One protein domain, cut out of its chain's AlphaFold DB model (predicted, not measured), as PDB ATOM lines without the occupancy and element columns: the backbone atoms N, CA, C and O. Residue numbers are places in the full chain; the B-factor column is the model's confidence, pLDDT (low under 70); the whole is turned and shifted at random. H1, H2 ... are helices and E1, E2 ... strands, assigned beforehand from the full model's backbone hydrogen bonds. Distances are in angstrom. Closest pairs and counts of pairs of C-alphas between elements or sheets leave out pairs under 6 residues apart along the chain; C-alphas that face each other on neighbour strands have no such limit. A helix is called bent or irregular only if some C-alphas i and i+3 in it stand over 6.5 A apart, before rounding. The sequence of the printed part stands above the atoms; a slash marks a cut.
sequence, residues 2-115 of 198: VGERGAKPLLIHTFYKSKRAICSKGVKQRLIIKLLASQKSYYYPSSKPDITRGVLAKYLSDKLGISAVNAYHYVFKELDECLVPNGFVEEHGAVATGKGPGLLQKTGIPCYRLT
ATOM      1  N   VAL A   2     -11.096   8.688 -38.806       36.78
ATOM      2  CA  VAL A   2     -10.911   9.021 -37.384       36.78
ATOM      3  C   VAL A   2     -12.025   8.325 -36.632       36.78
ATOM      4  O   VAL A   2     -13.190   8.466 -36.997       36.78
ATOM      5  N   GLY A   3     -11.632   7.486 -35.682       48.06
ATOM      6  CA  GLY A   3     -12.477   6.437 -35.133       48.06
ATOM      7  C   GLY A   3     -12.177   5.089 -35.780       48.06
ATOM      8  O   GLY A   3     -13.001   4.538 -36.511       48.06
ATOM      9  N   GLU A   4     -11.009   4.517 -35.483       44.34
ATOM     10  CA  GLU A   4     -10.964   3.061 -35.356       44.34
ATOM     11  C   GLU A   4     -11.971   2.660 -34.269       44.34
ATOM     12  O   GLU A   4     -12.119   3.354 -33.256       44.34
ATOM     13  N   ARG A   5     -12.725   1.584 -34.516       44.34
ATOM     14  CA  ARG A   5     -13.762   1.071 -33.613       44.34
ATOM     15  C   ARG A   5     -13.164   0.856 -32.211       44.34
ATOM     16  O   ARG A   5     -12.515  -0.154 -31.983       44.34
ATOM     17  N   GLY A   6     -13.364   1.811 -31.295       61.09
ATOM     18  CA  GLY A   6     -12.864   1.757 -29.912       61.09
ATOM     19  C   GLY A   6     -12.380   3.090 -29.317       61.09
ATOM     20  O   GLY A   6     -12.410   3.241 -28.096       61.09
ATOM     21  N   ALA A   7     -11.987   4.073 -30.136       76.88
ATOM     22  CA  ALA A   7     -11.472   5.355 -29.643       76.88
ATOM     23  C   ALA A   7     -12.578   6.250 -29.045       76.88
ATOM     24  O   ALA A   7     -13.642   6.437 -29.640       76.88
ATOM     25  N   LYS A   8     -12.327   6.847 -27.874       89.06
ATOM     26  CA  LYS A   8     -13.251   7.800 -27.239       89.06
ATOM     27  C   LYS A   8     -13.226   9.153 -27.957       89.06
ATOM     28  O   LYS A   8     -12.169   9.563 -28.445       89.06
ATOM     29  N   PRO A   9     -14.360   9.875 -28.001       88.88
ATOM     30  CA  PRO A   9     -14.443  11.150 -28.698       88.88
ATOM     31  C   PRO A   9     -13.600  12.226 -28.010       88.88
ATOM     32  O   PRO A   9     -13.482  12.260 -26.780       88.88
ATOM     33  N   LEU A  10     -13.074  13.146 -28.814       91.75
ATOM     34  CA  LEU A  10     -12.430  14.356 -28.326       91.75
ATOM     35  C   LEU A  10     -13.501  15.383 -27.923       91.75
ATOM     36  O   LEU A  10     -14.359  15.750 -28.719       91.75
ATOM     37  N   LEU A  11     -13.443  15.860 -26.681       93.12
ATOM     38  CA  LEU A  11     -14.470  16.681 -26.031       93.12
ATOM     39  C   LEU A  11     -13.990  18.106 -25.719       93.12
ATOM     40  O   LEU A  11     -14.576  18.805 -24.891       93.12
ATOM     41  N   ILE A  12     -12.921  18.556 -26.381       89.94
ATOM     42  CA  ILE A  12     -12.287  19.862 -26.139       89.94
ATOM     43  C   ILE A  12     -13.223  21.056 -26.375       89.94
ATOM     44  O   ILE A  12     -12.975  22.121 -25.829       89.94
ATOM     45  N   HIS A  13     -14.303  20.903 -27.141       86.69
ATOM     46  CA  HIS A  13     -15.307  21.952 -27.387       86.69
ATOM     47  C   HIS A  13     -16.690  21.583 -26.837       86.69
ATOM     48  O   HIS A  13     -17.693  22.206 -27.175       86.69
ATOM     49  N   THR A  14     -16.769  20.555 -25.989       86.50
ATOM     50  CA  THR A  14     -18.033  20.079 -25.420       86.50
ATOM     51  C   THR A  14     -18.327  20.781 -24.101       86.50
ATOM     52  O   THR A  14     -17.593  20.620 -23.124       86.50
ATOM     53  N   PHE A  15     -19.438  21.516 -24.054       81.50
ATOM     54  CA  PHE A  15     -19.925  22.224 -22.869       81.50
ATOM     55  C   PHE A  15     -20.955  21.393 -22.097       81.50
ATOM     56  O   PHE A  15     -21.651  20.547 -22.665       81.50
ATOM     57  N   TYR A  16     -21.083  21.637 -20.792       76.31
ATOM     58  CA  TYR A  16     -22.216  21.117 -20.032       76.31
ATOM     59  C   TYR A  16     -23.522  21.744 -20.529       76.31
ATOM     60  O   TYR A  16     -23.598  22.946 -20.752       76.31
ATOM     61  N   LYS A  17     -24.595  20.952 -20.630       68.69
ATOM     62  CA  LYS A  17     -25.912  21.466 -21.053       68.69
ATOM     63  C   LYS A  17     -26.460  22.559 -20.123       68.69
ATOM     64  O   LYS A  17     -27.223  23.405 -20.563       68.69
ATOM     65  N   SER A  18     -26.067  22.535 -18.848       61.03
ATOM     66  CA  SER A  18     -26.570  23.430 -17.799       61.03
ATOM     67  C   SER A  18     -25.681  24.644 -17.506       61.03
ATOM     68  O   SER A  18     -26.085  25.512 -16.738       61.03
ATOM     69  N   LYS A  19     -24.465  24.721 -18.065       62.31
ATOM     70  CA  LYS A  19     -23.494  25.795 -17.786       62.31
ATOM     71  C   LYS A  19     -22.685  26.099 -19.046       62.31
ATOM     72  O   LYS A  19     -22.278  25.173 -19.732       62.31
ATOM     73  N   ARG A  20     -22.325  27.366 -19.296       68.81
ATOM     74  CA  ARG A  20     -21.356  27.755 -20.354       68.81
ATOM     75  C   ARG A  20     -19.904  27.343 -20.022       68.81
ATOM     76  O   ARG A  20     -18.965  28.063 -20.327       68.81
ATOM     77  N   ALA A  21     -19.716  26.201 -19.363       80.56
ATOM     78  CA  ALA A  21     -18.424  25.659 -18.964       80.56
ATOM     79  C   ALA A  21     -18.151  24.348 -19.710       80.56
ATOM     80  O   ALA A  21     -19.055  23.524 -19.887       80.56
ATOM     81  N   ILE A  22     -16.903  24.154 -20.130       81.62
ATOM     82  CA  ILE A  22     -16.443  22.932 -20.801       81.62
ATOM     83  C   ILE A  22     -16.577  21.742 -19.842       81.62
ATOM     84  O   ILE A  22     -16.386  21.869 -18.630       81.62
ATOM     85  N   CYS A  23     -16.917  20.571 -20.378       86.19
ATOM     86  CA  CYS A  23     -17.027  19.359 -19.579       86.19
ATOM     87  C   CYS A  23     -15.678  18.981 -18.942       86.19
ATOM     88  O   CYS A  23     -14.609  19.257 -19.487       86.19
ATOM     89  N   SER A  24     -15.700  18.298 -17.795       87.19
ATOM     90  CA  SER A  24     -14.473  17.993 -17.040       87.19
ATOM     91  C   SER A  24     -13.448  17.173 -17.835       87.19
ATOM     92  O   SER A  24     -12.247  17.347 -17.644       87.19
ATOM     93  N   LYS A  25     -13.907  16.301 -18.743       91.19
ATOM     94  CA  LYS A  25     -13.041  15.574 -19.684       91.19
ATOM     95  C   LYS A  25     -12.395  16.513 -20.701       91.19
ATOM     96  O   LYS A  25     -11.180  16.484 -20.856       91.19
ATOM     97  N   GLY A  26     -13.186  17.391 -21.316       93.06
ATOM     98  CA  GLY A  26     -12.698  18.397 -22.257       93.06
ATOM     99  C   GLY A  26     -11.635  19.306 -21.640       93.06
ATOM    100  O   GLY A  26     -10.608  19.543 -22.265       93.06
ATOM    101  N   VAL A  27     -11.815  19.729 -20.383       94.12
ATOM    102  CA  VAL A  27     -10.806  20.515 -19.647       94.12
ATOM    103  C   VAL A  27      -9.489  19.746 -19.507       94.12
ATOM    104  O   VAL A  27      -8.425  20.291 -19.785       94.12
ATOM    105  N   LYS A  28      -9.532  18.461 -19.131       95.06
ATOM    106  CA  LYS A  28      -8.320  17.630 -19.001       95.06
ATOM    107  C   LYS A  28      -7.610  17.450 -20.342       95.06
ATOM    108  O   LYS A  28      -6.398  17.622 -20.412       95.06
ATOM    109  N   GLN A  29      -8.365  17.169 -21.403       96.81
ATOM    110  CA  GLN A  29      -7.833  17.048 -22.763       96.81
ATOM    111  C   GLN A  29      -7.177  18.354 -23.225       96.81
ATOM    112  O   GLN A  29      -6.057  18.324 -23.731       96.81
ATOM    113  N   ARG A  30      -7.824  19.506 -22.984       96.44
ATOM    114  CA  ARG A  30      -7.253  20.831 -23.268       96.44
ATOM    115  C   ARG A  30      -5.939  21.048 -22.533       96.44
ATOM    116  O   ARG A  30      -4.983  21.472 -23.164       96.44
ATOM    117  N   LEU A  31      -5.858  20.721 -21.244       96.56
ATOM    118  CA  LEU A  31      -4.631  20.894 -20.459       96.56
ATOM    119  C   LEU A  31      -3.480  20.005 -20.959       96.56
ATOM    120  O   LEU A  31      -2.344  20.474 -21.029       96.56
ATOM    121  N   ILE A  32      -3.767  18.763 -21.360       97.00
ATOM    122  CA  ILE A  32      -2.764  17.872 -21.968       97.00
ATOM    123  C   ILE A  32      -2.283  18.450 -23.304       97.00
ATOM    124  O   ILE A  32      -1.083  18.656 -23.488       97.00
ATOM    125  N   ILE A  33      -3.211  18.775 -24.211       96.69
ATOM    126  CA  ILE A  33      -2.894  19.362 -25.522       96.69
ATOM    127  C   ILE A  33      -2.121  20.672 -25.346       96.69
ATOM    128  O   ILE A  33      -1.144  20.902 -26.053       96.69
ATOM    129  N   LYS A  34      -2.506  21.501 -24.372       96.00
ATOM    130  CA  LYS A  34      -1.872  22.785 -24.079       96.00
ATOM    131  C   LYS A  34      -0.405  22.632 -23.717       96.00
ATOM    132  O   LYS A  34       0.441  23.336 -24.270       96.00
ATOM    133  N   LEU A  35      -0.101  21.731 -22.782       95.44
ATOM    134  CA  LEU A  35       1.272  21.501 -22.352       95.44
ATOM    135  C   LEU A  35       2.123  20.959 -23.506       95.44
ATOM    136  O   LEU A  35       3.236  21.441 -23.706       95.44
ATOM    137  N   LEU A  36       1.577  20.035 -24.303       94.38
ATOM    138  CA  LEU A  36       2.265  19.495 -25.477       94.38
ATOM    139  C   LEU A  36       2.509  20.571 -26.553       94.38
ATOM    140  O   LEU A  36       3.616  20.654 -27.070       94.38
ATOM    141  N   ALA A  37       1.538  21.448 -26.833       93.06
ATOM    142  CA  ALA A  37       1.685  22.570 -27.775       93.06
ATOM    143  C   ALA A  37       2.520  23.744 -27.234       93.06
ATOM    144  O   ALA A  37       2.800  24.692 -27.966       93.06
ATOM    145  N   SER A  38       2.925  23.718 -25.965       88.44
ATOM    146  CA  SER A  38       3.798  24.746 -25.387       88.44
ATOM    147  C   SER A  38       5.285  24.402 -25.515       88.44
ATOM    148  O   SER A  38       6.122  25.294 -25.394       88.44
ATOM    149  N   GLN A  39       5.635  23.143 -25.795       80.44
ATOM    150  CA  GLN A  39       7.030  22.731 -25.964       80.44
ATOM    151  C   GLN A  39       7.536  23.017 -27.368       80.44
ATOM    152  O   GLN A  39       6.805  22.887 -28.327       80.44
ATOM    153  N   LYS A  40       8.817  23.331 -27.553       69.50
ATOM    154  CA  LYS A  40       9.367  23.425 -28.920       69.50
ATOM    155  C   LYS A  40       9.567  22.048 -29.567       69.50
ATOM    156  O   LYS A  40       9.778  21.981 -30.776       69.50
ATOM    157  N   SER A  41       9.490  20.966 -28.782       62.91
ATOM    158  CA  SER A  41       9.819  19.611 -29.235       62.91
ATOM    159  C   SER A  41       8.855  19.057 -30.289       62.91
ATOM    160  O   SER A  41       9.252  18.233 -31.112       62.91
ATOM    161  N   TYR A  42       7.624  19.570 -30.374       63.62
ATOM    162  CA  TYR A  42       6.700  19.163 -31.436       63.62
ATOM    163  C   TYR A  42       7.068  19.723 -32.826       63.62
ATOM    164  O   TYR A  42       6.626  19.157 -33.819       63.62
ATOM    165  N   TYR A  43       7.886  20.782 -32.937       67.25
ATOM    166  CA  TYR A  43       8.330  21.318 -34.237       67.25
ATOM    167  C   TYR A  43       9.496  20.545 -34.860       67.25
ATOM    168  O   TYR A  43       9.692  20.605 -36.074       67.25
ATOM    169  N   TYR A  44      10.285  19.848 -34.039       68.75
ATOM    170  CA  TYR A  44      11.557  19.258 -34.451       68.75
ATOM    171  C   TYR A  44      11.630  17.789 -34.026       68.75
ATOM    172  O   TYR A  44      11.847  17.512 -32.844       68.75
ATOM    173  N   PRO A  45      11.521  16.832 -34.964       63.78
ATOM    174  CA  PRO A  45      11.592  15.406 -34.644       63.78
ATOM    175  C   PRO A  45      12.917  14.945 -34.031       63.78
ATOM    176  O   PRO A  45      12.965  13.932 -33.353       63.78
ATOM    177  N   SER A  46      13.993  15.700 -34.228       63.53
ATOM    178  CA  SER A  46      15.306  15.438 -33.632       63.53
ATOM    179  C   SER A  46      15.480  16.027 -32.228       63.53
ATOM    180  O   SER A  46      16.537  15.864 -31.620       63.53
ATOM    181  N   SER A  47      14.481  16.746 -31.707       68.56
ATOM    182  CA  SER A  47      14.567  17.343 -30.376       68.56
ATOM    183  C   SER A  47      14.506  16.288 -29.274       68.56
ATOM    184  O   SER A  47      13.874  15.237 -29.411       68.56
ATOM    185  N   LYS A  48      15.179  16.580 -28.155       71.88
ATOM    186  CA  LYS A  48      15.192  15.691 -26.996       71.88
ATOM    187  C   LYS A  48      13.761  15.522 -26.464       71.88
ATOM    188  O   LYS A  48      13.121  16.530 -26.166       71.88
ATOM    189  N   PRO A  49      13.278  14.282 -26.300       76.75
ATOM    190  CA  PRO A  49      11.968  14.032 -25.727       76.75
ATOM    191  C   PRO A  49      11.925  14.464 -24.257       76.75
ATOM    192  O   PRO A  49      12.857  14.193 -23.497       76.75
ATOM    193  N   ASP A  50      10.860  15.165 -23.866       81.44
ATOM    194  CA  ASP A  50      10.773  15.851 -22.574       81.44
ATOM    195  C   ASP A  50       9.436  15.665 -21.837       81.44
ATOM    196  O   ASP A  50       9.402  15.730 -20.605       81.44
ATOM    197  N   ILE A  51       8.337  15.370 -22.541       91.94
ATOM    198  CA  ILE A  51       7.007  15.260 -21.922       91.94
ATOM    199  C   ILE A  51       6.595  13.806 -21.701       91.94
ATOM    200  O   ILE A  51       6.014  13.162 -22.567       91.94
ATOM    201  N   THR A  52       6.863  13.288 -20.505       94.12
ATOM    202  CA  THR A  52       6.358  11.979 -20.055       94.12
ATOM    203  C   THR A  52       4.949  12.091 -19.459       94.12
ATOM    204  O   THR A  52       4.503  13.179 -19.080       94.12
ATOM    205  N   ARG A  53       4.264  10.953 -19.254       95.06
ATOM    206  CA  ARG A  53       3.001  10.907 -18.481       95.06
ATOM    207  C   ARG A  53       3.138  11.546 -17.097       95.06
ATOM    208  O   ARG A  53       2.213  12.203 -16.636       95.06
ATOM    209  N   GLY A  54       4.292  11.388 -16.446       94.44
ATOM    210  CA  GLY A  54       4.559  11.987 -15.136       94.44
ATOM    211  C   GLY A  54       4.591  13.517 -15.177       94.44
ATOM    212  O   GLY A  54       4.016  14.164 -14.304       94.44
ATOM    213  N   VAL A  55       5.196  14.098 -16.218       95.12
ATOM    214  CA  VAL A  55       5.219  15.558 -16.422       95.12
ATOM    215  C   VAL A  55       3.807  16.090 -16.673       95.12
ATOM    216  O   VAL A  55       3.393  17.057 -16.034       95.12
ATOM    217  N   LEU A  56       3.037  15.416 -17.537       96.50
ATOM    218  CA  LEU A  56       1.629  15.745 -17.784       96.50
ATOM    219  C   LEU A  56       0.790  15.653 -16.501       96.50
ATOM    220  O   LEU A  56      -0.007  16.544 -16.219       96.50
ATOM    221  N   ALA A  57       0.983  14.596 -15.709       97.56
ATOM    222  CA  ALA A  57       0.244  14.369 -14.473       97.56
ATOM    223  C   ALA A  57       0.538  15.456 -13.439       97.56
ATOM    224  O   ALA A  57      -0.390  15.980 -12.832       97.56
ATOM    225  N   LYS A  58       1.810  15.841 -13.279       97.19
ATOM    226  CA  LYS A  58       2.199  16.945 -12.396       97.19
ATOM    227  C   LYS A  58       1.525  18.250 -12.818       97.19
ATOM    228  O   LYS A  58       0.849  18.875 -12.012       97.19
ATOM    229  N   TYR A  59       1.615  18.601 -14.100       96.56
ATOM    230  CA  TYR A  59       0.965  19.797 -14.634       96.56
ATOM    231  C   TYR A  59      -0.553  19.800 -14.403       96.56
ATOM    232  O   TYR A  59      -1.126  20.813 -14.001       96.56
ATOM    233  N   LEU A  60      -1.211  18.661 -14.628       96.62
ATOM    234  CA  LEU A  60      -2.653  18.518 -14.442       96.62
ATOM    235  C   LEU A  60      -3.054  18.584 -12.958       96.62
ATOM    236  O   LEU A  60      -4.077  19.185 -12.633       96.62
ATOM    237  N   SER A  61      -2.246  17.997 -12.072       97.56
ATOM    238  CA  SER A  61      -2.399  18.064 -10.613       97.56
ATOM    239  C   SER A  61      -2.377  19.515 -10.137       97.56
ATOM    240  O   SER A  61      -3.332  19.949  -9.493       97.56
ATOM    241  N   ASP A  62      -1.364  20.277 -10.560       97.06
ATOM    242  CA  ASP A  62      -1.179  21.682 -10.188       97.06
ATOM    243  C   ASP A  62      -2.318  22.567 -10.722       97.06
ATOM    244  O   ASP A  62      -2.834  23.428 -10.013       97.06
ATOM    245  N   LYS A  63      -2.749  22.353 -11.974       95.38
ATOM    246  CA  LYS A  63      -3.797  23.173 -12.609       95.38
ATOM    247  C   LYS A  63      -5.204  22.900 -12.097       95.38
ATOM    248  O   LYS A  63      -6.032  23.806 -12.139       95.38
ATOM    249  N   LEU A  64      -5.491  21.675 -11.662       93.81
ATOM    250  CA  LEU A  64      -6.829  21.283 -11.209       93.81
ATOM    251  C   LEU A  64      -6.954  21.177  -9.684       93.81
ATOM    252  O   LEU A  64      -8.063  20.954  -9.203       93.81
ATOM    253  N   GLY A  65      -5.857  21.296  -8.929       95.56
ATOM    254  CA  GLY A  65      -5.867  21.128  -7.472       95.56
ATOM    255  C   GLY A  65      -6.249  19.710  -7.032       95.56
ATOM    256  O   GLY A  65      -6.915  19.532  -6.016       95.56
ATOM    257  N   ILE A  66      -5.879  18.693  -7.818       94.94
ATOM    258  CA  ILE A  66      -6.186  17.276  -7.546       94.94
ATOM    259  C   ILE A  66      -4.925  16.506  -7.159       94.94
ATOM    260  O   ILE A  66      -3.817  16.930  -7.474       94.94
ATOM    261  N   SER A  67      -5.079  15.331  -6.539       96.31
ATOM    262  CA  SER A  67      -3.938  14.476  -6.194       96.31
ATOM    263  C   SER A  67      -3.164  13.996  -7.429       96.31
ATOM    264  O   SER A  67      -3.744  13.743  -8.490       96.31
ATOM    265  N   ALA A  68      -1.853  13.795  -7.269       92.31
ATOM    266  CA  ALA A  68      -0.979  13.304  -8.334       92.31
ATOM    267  C   ALA A  68      -1.424  11.936  -8.887       92.31
ATOM    268  O   ALA A  68      -1.344  11.705 -10.091       92.31
ATOM    269  N   VAL A  69      -1.955  11.054  -8.030       95.56
ATOM    270  CA  VAL A  69      -2.489   9.738  -8.431       95.56
ATOM    271  C   VAL A  69      -3.691   9.899  -9.363       95.56
ATOM    272  O   VAL A  69      -3.735   9.290 -10.432       95.56
ATOM    273  N   ASN A  70      -4.637  10.772  -9.004       96.06
ATOM    274  CA  ASN A  70      -5.811  11.037  -9.833       96.06
ATOM    275  C   ASN A  70      -5.421  11.708 -11.151       96.06
ATOM    276  O   ASN A  70      -5.927  11.334 -12.209       96.06
ATOM    277  N   ALA A  71      -4.500  12.673 -11.105       96.88
ATOM    278  CA  ALA A  71      -3.984  13.330 -12.298       96.88
ATOM    279  C   ALA A  71      -3.302  12.333 -13.247       96.88
ATOM    280  O   ALA A  71      -3.580  12.350 -14.444       96.88
ATOM    281  N   TYR A  72      -2.479  11.424 -12.718       96.44
ATOM    282  CA  TYR A  72      -1.827  10.381 -13.508       96.44
ATOM    283  C   TYR A  72      -2.841   9.437 -14.155       96.44
ATOM    284  O   TYR A  72      -2.746   9.170 -15.351       96.44
ATOM    285  N   HIS A  73      -3.856   8.994 -13.405       96.62
ATOM    286  CA  HIS A  73      -4.921   8.153 -13.951       96.62
ATOM    287  C   HIS A  73      -5.696   8.861 -15.072       96.62
ATOM    288  O   HIS A  73      -5.992   8.251 -16.097       96.62
ATOM    289  N   TYR A  74      -5.986  10.160 -14.927       96.31
ATOM    290  CA  TYR A  74      -6.617  10.934 -15.998       96.31
ATOM    291  C   TYR A  74      -5.724  11.070 -17.227       96.31
ATOM    292  O   TYR A  74      -6.212  10.874 -18.333       96.31
ATOM    293  N   VAL A  75      -4.436  11.372 -17.053       97.38
ATOM    294  CA  VAL A  75      -3.488  11.454 -18.173       97.38
ATOM    295  C   VAL A  75      -3.416  10.128 -18.919       97.38
ATOM    296  O   VAL A  75      -3.547  10.124 -20.138       97.38
ATOM    297  N   PHE A  76      -3.256   9.019 -18.197       96.06
ATOM    298  CA  PHE A  76      -3.237   7.679 -18.780       96.06
ATOM    299  C   PHE A  76      -4.501   7.423 -19.605       96.06
ATOM    300  O   PHE A  76      -4.426   7.083 -20.779       96.06
ATOM    301  N   LYS A  77      -5.668   7.679 -19.008       95.69
ATOM    302  CA  LYS A  77      -6.962   7.454 -19.643       95.69
ATOM    303  C   LYS A  77      -7.164   8.297 -20.902       95.69
ATOM    304  O   LYS A  77      -7.574   7.775 -21.932       95.69
ATOM    305  N   GLU A  78      -6.900   9.600 -20.828       96.25
ATOM    306  CA  GLU A  78      -7.113  10.495 -21.966       96.25
ATOM    307  C   GLU A  78      -6.096  10.245 -23.087       96.25
ATOM    308  O   GLU A  78      -6.468  10.344 -24.253       96.25
ATOM    309  N   LEU A  79      -4.846   9.881 -22.776       95.75
ATOM    310  CA  LEU A  79      -3.872   9.491 -23.799       95.75
ATOM    311  C   LEU A  79      -4.283   8.193 -24.496       95.75
ATOM    312  O   LEU A  79      -4.458   8.197 -25.713       95.75
ATOM    313  N   ASP A  80      -4.486   7.124 -23.730       94.81
ATOM    314  CA  ASP A  80      -4.592   5.765 -24.266       94.81
ATOM    315  C   ASP A  80      -5.975   5.475 -24.858       94.81
ATOM    316  O   ASP A  80      -6.093   4.677 -25.781       94.81
ATOM    317  N   GLU A  81      -7.032   6.130 -24.368       94.50
ATOM    318  CA  GLU A  81      -8.390   5.901 -24.869       94.50
ATOM    319  C   GLU A  81      -8.849   6.958 -25.882       94.50
ATOM    320  O   GLU A  81      -9.831   6.722 -26.588       94.50
ATOM    321  N   CYS A  82      -8.210   8.134 -25.944       95.00
ATOM    322  CA  CYS A  82      -8.674   9.249 -26.776       95.00
ATOM    323  C   CYS A  82      -7.569   9.866 -27.642       95.00
ATOM    324  O   CYS A  82      -7.644   9.784 -28.866       95.00
ATOM    325  N   LEU A  83      -6.558  10.502 -27.055       96.38
ATOM    326  CA  LEU A  83      -5.640  11.367 -27.799       96.38
ATOM    327  C   LEU A  83      -4.725  10.587 -28.752       96.38
ATOM    328  O   LEU A  83      -4.532  11.034 -29.884       96.38
ATOM    329  N   VAL A  84      -4.202   9.436 -28.320       95.75
ATOM    330  CA  VAL A  84      -3.357   8.570 -29.156       95.75
ATOM    331  C   VAL A  84      -4.191   7.807 -30.192       95.75
ATOM    332  O   VAL A  84      -3.884   7.935 -31.376       95.75
ATOM    333  N   PRO A  85      -5.297   7.117 -29.836       94.81
ATOM    334  CA  PRO A  85      -6.108   6.401 -30.828       94.81
ATOM    335  C   PRO A  85      -6.724   7.286 -31.920       94.81
ATOM    336  O   PRO A  85      -6.937   6.830 -33.039       94.81
ATOM    337  N   ASN A  86      -7.020   8.556 -31.622       93.19
ATOM    338  CA  ASN A  86      -7.505   9.498 -32.637       93.19
ATOM    339  C   ASN A  86      -6.369  10.187 -33.423       93.19
ATOM    340  O   ASN A  86      -6.642  11.027 -34.281       93.19
ATOM    341  N   GLY A  87      -5.103   9.863 -33.138       94.25
ATOM    342  CA  GLY A  87      -3.941  10.392 -33.851       94.25
ATOM    343  C   GLY A  87      -3.644  11.866 -33.569       94.25
ATOM    344  O   GLY A  87      -3.026  12.530 -34.400       94.25
ATOM    345  N   PHE A  88      -4.087  12.412 -32.433       95.31
ATOM    346  CA  PHE A  88      -3.766  13.786 -32.020       95.31
ATOM    347  C   PHE A  88      -2.434  13.864 -31.271       95.31
ATOM    348  O   PHE A  88      -1.737  14.877 -31.328       95.31
ATOM    349  N   VAL A  89      -2.082  12.794 -30.564       95.31
ATOM    350  CA  VAL A  89      -0.837  12.651 -29.810       95.31
ATOM    351  C   VAL A  89      -0.156  11.366 -30.254       95.31
ATOM    352  O   VAL A  89      -0.825  10.379 -30.541       95.31
ATOM    353  N   GLU A  90       1.167  11.368 -30.289       93.12
ATOM    354  CA  GLU A  90       1.966  10.172 -30.542       93.12
ATOM    355  C   GLU A  90       3.091  10.045 -29.519       93.12
ATOM    356  O   GLU A  90       3.529  11.041 -28.928       93.12
ATOM    357  N   GLU A  91       3.562   8.815 -29.321       91.56
ATOM    358  CA  GLU A  91       4.803   8.577 -28.597       91.56
ATOM    359  C   GLU A  91       5.988   9.062 -29.436       91.56
ATOM    360  O   GLU A  91       6.100   8.774 -30.627       91.56
ATOM    361  N   HIS A  92       6.878   9.824 -28.812       86.31
ATOM    362  CA  HIS A  92       8.050  10.393 -29.451       86.31
ATOM    363  C   HIS A  92       9.265  10.209 -28.557       86.31
ATOM    364  O   HIS A  92       9.580  11.058 -27.724       86.31
ATOM    365  N   GLY A  93       9.938   9.078 -28.747       84.94
ATOM    366  CA  GLY A  93      11.138   8.719 -28.006       84.94
ATOM    367  C   GLY A  93      10.886   8.455 -26.522       84.94
ATOM    368  O   GLY A  93       9.753   8.323 -26.051       84.94
ATOM    369  N   ALA A  94      11.984   8.366 -25.779       84.75
ATOM    370  CA  ALA A  94      11.959   8.086 -24.356       84.75
ATOM    371  C   ALA A  94      13.074   8.836 -23.623       84.75
ATOM    372  O   ALA A  94      14.158   9.073 -24.163       84.75
ATOM    373  N   VAL A  95      12.816   9.192 -22.368       83.38
ATOM    374  CA  VAL A  95      13.824   9.757 -21.468       83.38
ATOM    375  C   VAL A  95      14.542   8.614 -20.767       83.38
ATOM    376  O   VAL A  95      13.923   7.837 -20.038       83.38
ATOM    377  N   ALA A  96      15.857   8.518 -20.970       80.69
ATOM    378  CA  ALA A  96      16.692   7.555 -20.262       80.69
ATOM    379  C   ALA A  96      16.578   7.750 -18.741       80.69
ATOM    380  O   ALA A  96      16.594   8.878 -18.242       80.69
ATOM    381  N   THR A  97      16.483   6.648 -17.998       76.50
ATOM    382  CA  THR A  97      16.429   6.662 -16.533       76.50
ATOM    383  C   THR A  97      17.467   5.708 -15.960       76.50
ATOM    384  O   THR A  97      17.523   4.546 -16.337       76.50
ATOM    385  N   GLY A  98      18.271   6.187 -15.009       74.00
ATOM    386  CA  GLY A  98      19.152   5.330 -14.203       74.00
ATOM    387  C   GLY A  98      18.441   4.675 -13.013       74.00
ATOM    388  O   GLY A  98      19.075   4.000 -12.211       74.00
ATOM    389  N   LYS A  99      17.134   4.919 -12.845       72.25
ATOM    390  CA  LYS A  99      16.326   4.451 -11.711       72.25
ATOM    391  C   LYS A  99      15.158   3.587 -12.194       72.25
ATOM    392  O   LYS A  99      14.561   3.881 -13.230       72.25
ATOM    393  N   GLY A 100      14.793   2.581 -11.396       70.69
ATOM    394  CA  GLY A 100      13.665   1.675 -11.645       70.69
ATOM    395  C   GLY A 100      14.075   0.300 -12.197       70.69
ATOM    396  O   GLY A 100      15.267   0.001 -12.252       70.69
ATOM    397  N   PRO A 101      13.106  -0.551 -12.583       78.62
ATOM    398  CA  PRO A 101      13.354  -1.874 -13.161       78.62
ATOM    399  C   PRO A 101      14.316  -1.835 -14.353       78.62
ATOM    400  O   PRO A 101      14.255  -0.918 -15.169       78.62
ATOM    401  N   GLY A 102      15.157  -2.863 -14.506       77.69
ATOM    402  CA  GLY A 102      16.179  -2.906 -15.562       77.69
ATOM    403  C   GLY A 102      15.627  -2.745 -16.986       77.69
ATOM    404  O   GLY A 102      16.310  -2.197 -17.844       77.69
ATOM    405  N   LEU A 103      14.374  -3.147 -17.235       79.12
ATOM    406  CA  LEU A 103      13.705  -2.908 -18.517       79.12
ATOM    407  C   LEU A 103      13.487  -1.410 -18.783       79.12
ATOM    408  O   LEU A 103      13.846  -0.937 -19.853       79.12
ATOM    409  N   LEU A 104      12.994  -0.657 -17.793       72.75
ATOM    410  CA  LEU A 104      12.794   0.796 -17.888       72.75
ATOM    411  C   LEU A 104      14.113   1.551 -18.054       72.75
ATOM    412  O   LEU A 104      14.152   2.569 -18.737       72.75
ATOM    413  N   GLN A 105      15.198   1.047 -17.469       78.75
ATOM    414  CA  GLN A 105      16.525   1.628 -17.677       78.75
ATOM    415  C   GLN A 105      17.012   1.441 -19.121       78.75
ATOM    416  O   GLN A 105      17.667   2.326 -19.665       78.75
ATOM    417  N   LYS A 106      16.656   0.317 -19.760       77.56
ATOM    418  CA  LYS A 106      17.000   0.018 -21.160       77.56
ATOM    419  C   LYS A 106      16.112   0.757 -22.163       77.56
ATOM    420  O   LYS A 106      16.621   1.252 -23.161       77.56
ATOM    421  N   THR A 107      14.802   0.818 -21.924       81.06
ATOM    422  CA  THR A 107      13.835   1.408 -22.868       81.06
ATOM    423  C   THR A 107      13.607   2.900 -22.645       81.06
ATOM    424  O   THR A 107      13.142   3.587 -23.548       81.06
ATOM    425  N   GLY A 108      13.917   3.412 -21.452       84.31
ATOM    426  CA  GLY A 108      13.553   4.760 -21.028       84.31
ATOM    427  C   GLY A 108      12.061   4.905 -20.705       84.31
ATOM    428  O   GLY A 108      11.262   3.978 -20.856       84.31
ATOM    429  N   ILE A 109      11.690   6.094 -20.229       87.81
ATOM    430  CA  ILE A 109      10.305   6.482 -19.946       87.81
ATOM    431  C   ILE A 109       9.705   7.110 -21.213       87.81
ATOM    432  O   ILE A 109      10.255   8.116 -21.668       87.81
ATOM    433  N   PRO A 110       8.587   6.588 -21.755       90.94
ATOM    434  CA  PRO A 110       7.969   7.123 -22.966       90.94
ATOM    435  C   PRO A 110       7.596   8.601 -22.850       90.94
ATOM    436  O   PRO A 110       7.080   9.058 -21.818       90.94
ATOM    437  N   CYS A 111       7.828   9.330 -23.936       92.75
ATOM    438  CA  CYS A 111       7.434  10.721 -24.092       92.75
ATOM    439  C   CYS A 111       6.388  10.885 -25.186       92.75
ATOM    440  O   CYS A 111       6.286  10.065 -26.088       92.75
ATOM    441  N   TYR A 112       5.635  11.976 -25.109       93.88
ATOM    442  CA  TYR A 112       4.510  12.261 -25.989       93.88
ATOM    443  C   TYR A 112       4.685  13.627 -26.643       93.88
ATOM    444  O   TYR A 112       5.201  14.559 -26.025       93.88
ATOM    445  N   ARG A 113       4.205  13.764 -27.879       93.44
ATOM    446  CA  ARG A 113       4.103  15.049 -28.583       93.44
ATOM    447  C   ARG A 113       2.806  15.141 -29.378       93.44
ATOM    448  O   ARG A 113       2.154  14.131 -29.631       93.44
ATOM    449  N   LEU A 114       2.455  16.350 -29.809       94.44
ATOM    450  CA  LEU A 114       1.386  16.523 -30.792       94.44
ATOM    451  C   LEU A 114       1.831  16.021 -32.165       94.44
ATOM    452  O   LEU A 114       2.932  16.330 -32.620       94.44
ATOM    453  N   THR A 115       0.931  15.322 -32.847       93.75
ATOM    454  CA  THR A 115       1.043  15.084 -34.289       93.75
ATOM    455  C   THR A 115       0.738  16.376 -35.055       93.75
ATOM    456  O   THR A 115       0.249  17.351 -34.475       93.75
TER     457      THR A 115
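What this domain is: This is residues 2 to 115 of the 198 residues of an uncharacterized protein of Nitrososphaera gargensis (strain Ga9.2) (UniProt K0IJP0). A two-stranded antiparallel ribbon, E1 and E2, reaches from a core of three crossed helices, H1, H2 and H3, to the short helix H4 at its far end. Residues 2 to 23, with no named element, lie on the other side of the core, and Ser 18 there and Gly 102 in H4 mark the ends of the long axis. The printed part has 114 residues, with four named helices and two named strands in the order H1 H2 H3 E1 H4 E2, mixed in class. It is compact, with a radius of gyration of the C-alphas of 14.9 A, yet elongated, spanning 49 by 32 by 28 A.

Where its parts are: E1 is residues 89 to 95, 17.1 A long, and E2 residues 109 to 114, 17.3 A, ending at C-alpha 114 (1.386, 16.523, -30.792). H3, residues 68 to 83, spans 20.1 A and is only just irregular: C-alphas 80 and 83 are 6.7 A apart. H1, residues 24 to 38, spans 21.2 A from C-alpha 24 (-14.473, 17.993, -17.040). H2 is residues 53 to 64, 16.0 A, and H4 residues 102 to 107.

How they stand to each other: E1 and E2 are antiparallel at 144 degrees, with N 92 and O 111 within hydrogen-bond range at 2.8 A. The closest C-alphas of H1 and E2 are Leu 36 and Arg 113, 5.7 A. H2 and H3 touch at Ala 57 and Tyr 72, closest C-alphas 4.6 A, opposite ways at a steep tilt of 67 degrees, only just short of about perpendicular. H1, with residues 28 to 32 alone, touches H3, about perpendicular at 84 degrees; its closest C-alphas are Gln 29 and Glu 78, 6.6 A. H2, with residues 56 to 60 alone, touches H1 at a steep tilt of 59 degrees, closest at Ile 32 and Leu 56, C-alphas 6.4 A apart. H4 touches no helix; the closest C-alphas of E1 and H4 are Ala 94 and Thr 107, 7.1 A. In H1, H2, H3 and H4 every O i to N i+4 pair is within hydrogen-bond range.

The domain as a whole: The C-alphas of Ser 18 and Gly 102, the two farthest apart, are 50.3 A apart. The printed part has no cut, and the link from H1 to H2 is long. pLDDT is under 70 at residues 2 to 6, 17 to 20 and 40 to 47.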